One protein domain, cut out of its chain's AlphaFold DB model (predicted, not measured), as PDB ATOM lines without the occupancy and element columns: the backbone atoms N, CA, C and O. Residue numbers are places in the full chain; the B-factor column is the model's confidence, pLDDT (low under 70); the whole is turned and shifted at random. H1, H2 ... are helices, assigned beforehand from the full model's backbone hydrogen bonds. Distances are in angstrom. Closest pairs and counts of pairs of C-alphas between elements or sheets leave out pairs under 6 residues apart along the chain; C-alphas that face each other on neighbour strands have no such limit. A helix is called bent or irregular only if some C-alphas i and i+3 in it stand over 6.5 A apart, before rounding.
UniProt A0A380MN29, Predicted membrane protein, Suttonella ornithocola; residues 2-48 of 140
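This is residues 2 to 48 of the 140 residues of the protein "Predicted membrane protein" of Suttonella ornithocola (UniProt A0A380MN29). One long straight helix, H2, makes nearly the whole length of the model, and a short helix, H1, turns off at its first end, so that the two meet near their ends as an L with one short and one long arm. Almost nothing folds back on anything else, and most of both helices stands free. The printed part has 47 residues, with two named helices in the order H1, H2 and no named strand; the class is all helix. The whole is extended, a rod, with a radius of gyration of the C-alphas of 18.5 A and spans of 58 by 19 by 9 A.

From the first printed residue, the backbone goes through H1, residues 4 to 11, and a tight link of 2 residues into H2, residues 14 to 46. H1 and H2 are close but not clearly touching, with 2 pairs of C-alphas within 8 A. Their closest C-alphas, those of Ala 11 and Lys 17, are 6.6 A apart. The lines of the two helices stand about perpendicular, at 74 degrees, and their centres are 27.9 A apart. In H1 and H2 every O i to N i+4 pair is within hydrogen-bond range.

H1 begins at C-alpha 4, at (-19.177, -44.297, 12.508), and measures 10.8 A from first to last C-alpha. H2 runs 47.2 A from C-alpha 14, at (-36.026, -41.518, 6.157), to C-alpha 46, at (-54.205, -34.379, 49.106). Neither helix is bent.

The two C-alphas farthest apart, those of Asn 5 and Leu 48, are 58.0 A apart. The printed part has no cut. Its mean pLDDT is 75.5, and residues 2 to 11 are under 70.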
ATOM      1  N   ILE A   2     -19.378 -50.972  15.751       45.72
ATOM      2  CA  ILE A   2     -20.198 -50.351  14.693       45.72
ATOM      3  C   ILE A   2     -19.413 -49.124  14.216       45.72
ATOM      4  O   ILE A   2     -19.152 -48.214  15.000       45.72
ATOM      5  N   THR A   3     -18.932 -49.131  12.973       48.22
ATOM      6  CA  THR A   3     -18.133 -48.025  12.427       48.22
ATOM      7  C   THR A   3     -19.011 -46.784  12.273       48.22
ATOM      8  O   THR A   3     -20.161 -46.891  11.855       48.22
ATOM      9  N   LYS A   4     -18.477 -45.598  12.582       56.25
ATOM     10  CA  LYS A   4     -19.177 -44.297  12.508       56.25
ATOM     11  C   LYS A   4     -19.956 -44.102  11.188       56.25
ATOM     12  O   LYS A   4     -21.115 -43.712  11.208       56.25
ATOM     13  N   ASN A   5     -19.382 -44.576  10.075       55.78
ATOM     14  CA  ASN A   5     -20.002 -44.606   8.741       55.78
ATOM     15  C   ASN A   5     -21.310 -45.412   8.631       55.78
ATOM     16  O   ASN A   5     -22.140 -45.117   7.776       55.78
ATOM     17  N   SER A   6     -21.495 -46.451   9.447       54.53
ATOM     18  CA  SER A   6     -22.740 -47.224   9.464       54.53
ATOM     19  C   SER A   6     -23.839 -46.506  10.244       54.53
ATOM     20  O   SER A   6     -24.960 -46.465   9.763       54.53
ATOM     21  N   LEU A   7     -23.526 -45.832  11.353       57.09
ATOM     22  CA  LEU A   7     -24.490 -44.999  12.087       57.09
ATOM     23  C   LEU A   7     -24.992 -43.816  11.242       57.09
ATOM     24  O   LEU A   7     -26.191 -43.555  11.226       57.09
ATOM     25  N   ASP A   8     -24.107 -43.182  10.467       59.34
ATOM     26  CA  ASP A   8     -24.472 -42.074   9.571       59.34
ATOM     27  C   ASP A   8     -25.332 -42.548   8.382       59.34
ATOM     28  O   ASP A   8     -26.344 -41.925   8.052       59.34
ATOM     29  N   LYS A   9     -25.020 -43.714   7.788       57.34
ATOM     30  CA  LYS A   9     -25.890 -44.352   6.777       57.34
ATOM     31  C   LYS A   9     -27.246 -44.771   7.355       57.34
ATOM     32  O   LYS A   9     -28.261 -44.602   6.683       57.34
ATOM     33  N   TYR A  10     -27.281 -45.271   8.589       59.22
ATOM     34  CA  TYR A  10     -28.512 -45.640   9.295       59.22
ATOM     35  C   TYR A  10     -29.383 -44.419   9.631       59.22
ATOM     36  O   TYR A  10     -30.597 -44.476   9.451       59.22
ATOM     37  N   ALA A  11     -28.785 -43.300  10.049       58.72
ATOM     38  CA  ALA A  11     -29.492 -42.053  10.349       58.72
ATOM     39  C   ALA A  11     -30.019 -41.334   9.092       58.72
ATOM     40  O   ALA A  11     -31.029 -40.634   9.158       58.72
ATOM     41  N   SER A  12     -29.363 -41.522   7.943       70.12
ATOM     42  CA  SER A  12     -29.754 -40.906   6.666       70.12
ATOM     43  C   SER A  12     -30.986 -41.535   5.995       70.12
ATOM     44  O   SER A  12     -31.523 -40.961   5.049       70.12
ATOM     45  N   ASN A  13     -31.459 -42.697   6.467       78.00
ATOM     46  CA  ASN A  13     -32.624 -43.368   5.891       78.00
ATOM     47  C   ASN A  13     -33.938 -42.799   6.479       78.00
ATOM     48  O   ASN A  13     -34.200 -42.979   7.673       78.00
ATOM     49  N   PRO A  14     -34.804 -42.160   5.669       81.06
ATOM     50  CA  PRO A  14     -36.026 -41.518   6.157       81.06
ATOM     51  C   PRO A  14     -37.022 -42.504   6.783       81.06
ATOM     52  O   PRO A  14     -37.687 -42.154   7.756       81.06
ATOM     53  N   LEU A  15     -37.086 -43.749   6.295       80.06
ATOM     54  CA  LEU A  15     -37.956 -44.786   6.866       80.06
ATOM     55  C   LEU A  15     -37.488 -45.215   8.259       80.06
ATOM     56  O   LEU A  15     -38.303 -45.447   9.149       80.06
ATOM     57  N   PHE A  16     -36.172 -45.287   8.466       77.44
ATOM     58  CA  PHE A  16     -35.609 -45.603   9.776       77.44
ATOM     59  C   PHE A  16     -35.868 -44.475  10.775       77.44
ATOM     60  O   PHE A  16     -36.288 -44.742  11.898       77.44
ATOM     61  N   LYS A  17     -35.689 -43.217  10.353       78.56
ATOM     62  CA  LYS A  17     -36.023 -42.050  11.176       78.56
ATOM     63  C   LYS A  17     -37.494 -42.068  11.595       78.56
ATOM     64  O   LYS A  17     -37.783 -41.940  12.777       78.56
ATOM     65  N   GLN A  18     -38.405 -42.328  10.657       81.25
ATOM     66  CA  GLN A  18     -39.836 -42.428  10.947       81.25
ATOM     67  C   GLN A  18     -40.160 -43.565  11.930       81.25
ATOM     68  O   GLN A  18     -40.949 -43.371  12.855       81.25
ATOM     69  N   ALA A  19     -39.540 -44.738  11.768       81.44
ATOM     70  CA  ALA A  19     -39.700 -45.844  12.710       81.44
ATOM     71  C   ALA A  19     -39.167 -45.478  14.105       81.44
ATOM     72  O   ALA A  19     -39.850 -45.700  15.102       81.44
ATOM     73  N   ASN A  20     -37.979 -44.875  14.185       80.19
ATOM     74  CA  ASN A  20     -37.384 -44.429  15.441       80.19
ATOM     75  C   ASN A  20     -38.240 -43.366  16.145       80.19
ATOM     76  O   ASN A  20     -38.432 -43.446  17.358       80.19
ATOM     77  N   ASP A  21     -38.791 -42.408  15.399       80.31
ATOM     78  CA  ASP A  21     -39.698 -41.388  15.930       80.31
ATOM     79  C   ASP A  21     -40.979 -42.033  16.479       80.31
ATOM     80  O   ASP A  21     -41.408 -41.711  17.586       80.31
ATOM     81  N   ALA A  22     -41.548 -43.017  15.770       80.88
ATOM     82  CA  ALA A  22     -42.705 -43.773  16.246       80.88
ATOM     83  C   ALA A  22     -42.404 -44.556  17.538       80.88
ATOM     84  O   ALA A  22     -43.167 -44.472  18.503       80.88
ATOM     85  N   TYR A  23     -41.273 -45.267  17.607       78.38
ATOM     86  CA  TYR A  23     -40.840 -45.951  18.833       78.38
ATOM     87  C   TYR A  23     -40.607 -44.970  19.987       78.38
ATOM     88  O   TYR A  23     -41.022 -45.240  21.116       78.38
ATOM     89  N   SER A  24     -40.002 -43.816  19.703       76.19
ATOM     90  CA  SER A  24     -39.740 -42.767  20.691       76.19
ATOM     91  C   SER A  24     -41.035 -42.163  21.232       76.19
ATOM     92  O   SER A  24     -41.153 -41.967  22.439       76.19
ATOM     93  N   LEU A  25     -42.037 -41.931  20.378       81.06
ATOM     94  CA  LEU A  25     -43.362 -41.455  20.784       81.06
ATOM     95  C   LEU A  25     -44.101 -42.480  21.649       81.06
ATOM     96  O   LEU A  25     -44.682 -42.109  22.667       81.06
ATOM     97  N   CYS A  26     -44.047 -43.766  21.295       80.50
ATOM     98  CA  CYS A  26     -44.615 -44.837  22.116       80.50
ATOM     99  C   CYS A  26     -43.951 -44.900  23.498       80.50
ATOM    100  O   CYS A  26     -44.637 -44.987  24.518       80.50
ATOM    101  N   PHE A  27     -42.621 -44.813  23.542       77.31
ATOM    102  CA  PHE A  27     -41.863 -44.791  24.790       77.31
ATOM    103  C   PHE A  27     -42.205 -43.557  25.632       77.31
ATOM    104  O   PHE A  27     -42.512 -43.682  26.816       77.31
ATOM    105  N   LEU A  28     -42.250 -42.374  25.013       80.31
ATOM    106  CA  LEU A  28     -42.653 -41.134  25.671       80.31
ATOM    107  C   LEU A  28     -44.070 -41.241  26.246       80.31
ATOM    108  O   LEU A  28     -44.281 -40.874  27.397       80.31
ATOM    109  N   GLY A  29     -45.022 -41.785  25.485       80.00
ATOM    110  CA  GLY A  29     -46.400 -41.996  25.931       80.00
ATOM    111  C   GLY A  29     -46.495 -42.904  27.158       80.00
ATOM    112  O   GLY A  29     -47.221 -42.584  28.100       80.00
ATOM    113  N   LEU A  30     -45.713 -43.988  27.200       79.50
ATOM    114  CA  LEU A  30     -45.632 -44.866  28.371       79.50
ATOM    115  C   LEU A  30     -45.116 -44.115  29.604       79.50
ATOM    116  O   LEU A  30     -45.767 -44.153  30.650       79.50
ATOM    117  N   PHE A  31     -44.011 -43.377  29.481       80.81
ATOM    118  CA  PHE A  31     -43.471 -42.571  30.583       80.81
ATOM    119  C   PHE A  31     -44.465 -41.513  31.060       80.81
ATOM    120  O   PHE A  31     -44.719 -41.393  32.260       80.81
ATOM    121  N   LEU A  32     -45.076 -40.785  30.125       84.94
ATOM    122  CA  LEU A  32     -46.055 -39.753  30.435       84.94
ATOM    123  C   LEU A  32     -47.252 -40.346  31.186       84.94
ATOM    124  O   LEU A  32     -47.672 -39.796  32.204       84.94
ATOM    125  N   SER A  33     -47.769 -41.492  30.733       82.88
ATOM    126  CA  SER A  33     -48.894 -42.176  31.376       82.88
ATOM    127  C   SER A  33     -48.571 -42.597  32.811       82.88
ATOM    128  O   SER A  33     -49.371 -42.364  33.717       82.88
ATOM    129  N   TYR A  34     -47.366 -43.120  33.048       83.56
ATOM    130  CA  TYR A  34     -46.919 -43.543  34.370       83.56
ATOM    131  C   TYR A  34     -46.833 -42.360  35.351       83.56
ATOM    132  O   TYR A  34     -47.394 -42.416  36.448       83.56
ATOM    133  N   PHE A  35     -46.207 -41.249  34.946       84.31
ATOM    134  CA  PHE A  35     -46.130 -40.048  35.786       84.31
ATOM    135  C   PHE A  35     -47.489 -39.383  36.000       84.31
ATOM    136  O   PHE A  35     -47.766 -38.888  37.092       84.31
ATOM    137  N   THR A  36     -48.365 -39.423  34.996       87.00
ATOM    138  CA  THR A  36     -49.732 -38.905  35.116       87.00
ATOM    139  C   THR A  36     -50.514 -39.669  36.184       87.00
ATOM    140  O   THR A  36     -51.207 -39.048  36.987       87.00
ATOM    141  N   ILE A  37     -50.360 -40.997  36.263       84.88
ATOM    142  CA  ILE A  37     -50.982 -41.816  37.316       84.88
ATOM    143  C   ILE A  37     -50.464 -41.407  38.699       84.88
ATOM    144  O   ILE A  37     -51.264 -41.209  39.614       84.88
ATOM    145  N   LEU A  38     -49.148 -41.245  38.862       85.75
ATOM    146  CA  LEU A  38     -48.558 -40.821  40.137       85.75
ATOM    147  C   LEU A  38     -49.079 -39.453  40.588       85.75
ATOM    148  O   LEU A  38     -49.470 -39.299  41.745       85.75
ATOM    149  N   LEU A  39     -49.131 -38.481  39.674       85.69
ATOM    150  CA  LEU A  39     -49.647 -37.142  39.957       85.69
ATOM    151  C   LEU A  39     -51.135 -37.169  40.301       85.69
ATOM    152  O   LEU A  39     -51.532 -36.607  41.319       85.69
ATOM    153  N   ALA A  40     -51.955 -37.856  39.503       84.75
ATOM    154  CA  ALA A  40     -53.394 -37.958  39.735       84.75
ATOM    155  C   ALA A  40     -53.705 -38.568  41.108       84.75
ATOM    156  O   ALA A  40     -54.566 -38.071  41.833       84.75
ATOM    157  N   VAL A  41     -52.974 -39.613  41.498       84.69
ATOM    158  CA  VAL A  41     -53.147 -40.264  42.801       84.69
ATOM    159  C   VAL A  41     -52.626 -39.383  43.936       84.69
ATOM    160  O   VAL A  41     -53.274 -39.295  44.976       84.69
ATOM    161  N   GLY A  42     -51.508 -38.680  43.736       82.56
ATOM    162  CA  GLY A  42     -50.991 -37.699  44.692       82.56
ATOM    163  C   GLY A  42     -51.997 -36.582  44.975       82.56
ATOM    164  O   GLY A  42     -52.326 -36.331  46.134       82.56
ATOM    165  N   PHE A  43     -52.561 -35.975  43.929       85.12
ATOM    166  CA  PHE A  43     -53.601 -34.953  44.068       85.12
ATOM    167  C   PHE A  43     -54.875 -35.501  44.711       85.12
ATOM    168  O   PHE A  43     -55.454 -34.837  45.570       85.12
ATOM    169  N   ALA A  44     -55.290 -36.720  44.358       83.62
ATOM    170  CA  ALA A  44     -56.458 -37.352  44.962       83.62
ATOM    171  C   ALA A  44     -56.281 -37.577  46.473       83.62
ATOM    172  O   ALA A  44     -57.221 -37.359  47.230       83.62
ATOM    173  N   ILE A  45     -55.083 -37.958  46.931       80.75
ATOM    174  CA  ILE A  45     -54.789 -38.122  48.363       80.75
ATOM    175  C   ILE A  45     -54.809 -36.776  49.092       80.75
ATOM    176  O   ILE A  45     -55.370 -36.696  50.180       80.75
ATOM    177  N   VAL A  46     -54.223 -35.727  48.506       82.06
ATOM    178  CA  VAL A  46     -54.205 -34.379  49.106       82.06
ATOM    179  C   VAL A  46     -55.615 -33.786  49.196       82.06
ATOM    180  O   VAL A  46     -55.927 -33.090  50.155       82.06
ATOM    181  N   GLY A  47     -56.475 -34.078  48.216       75.50
ATOM    182  CA  GLY A  47     -57.860 -33.609  48.174       75.50
ATOM    183  C   GLY A  47     -58.858 -34.420  49.009       75.50
ATOM    184  O   GLY A  47     -60.038 -34.069  49.031       75.50
ATOM    185  N   LEU A  48     -58.441 -35.506  49.674       75.00
ATOM    186  CA  LEU A  48     -59.343 -36.305  50.506       75.00
ATOM    187  C   LEU A  48     -59.655 -35.577  51.823       75.00
ATOM    188  O   LEU A  48     -58.753 -35.174  52.548       75.00
TER     189      LEU A  48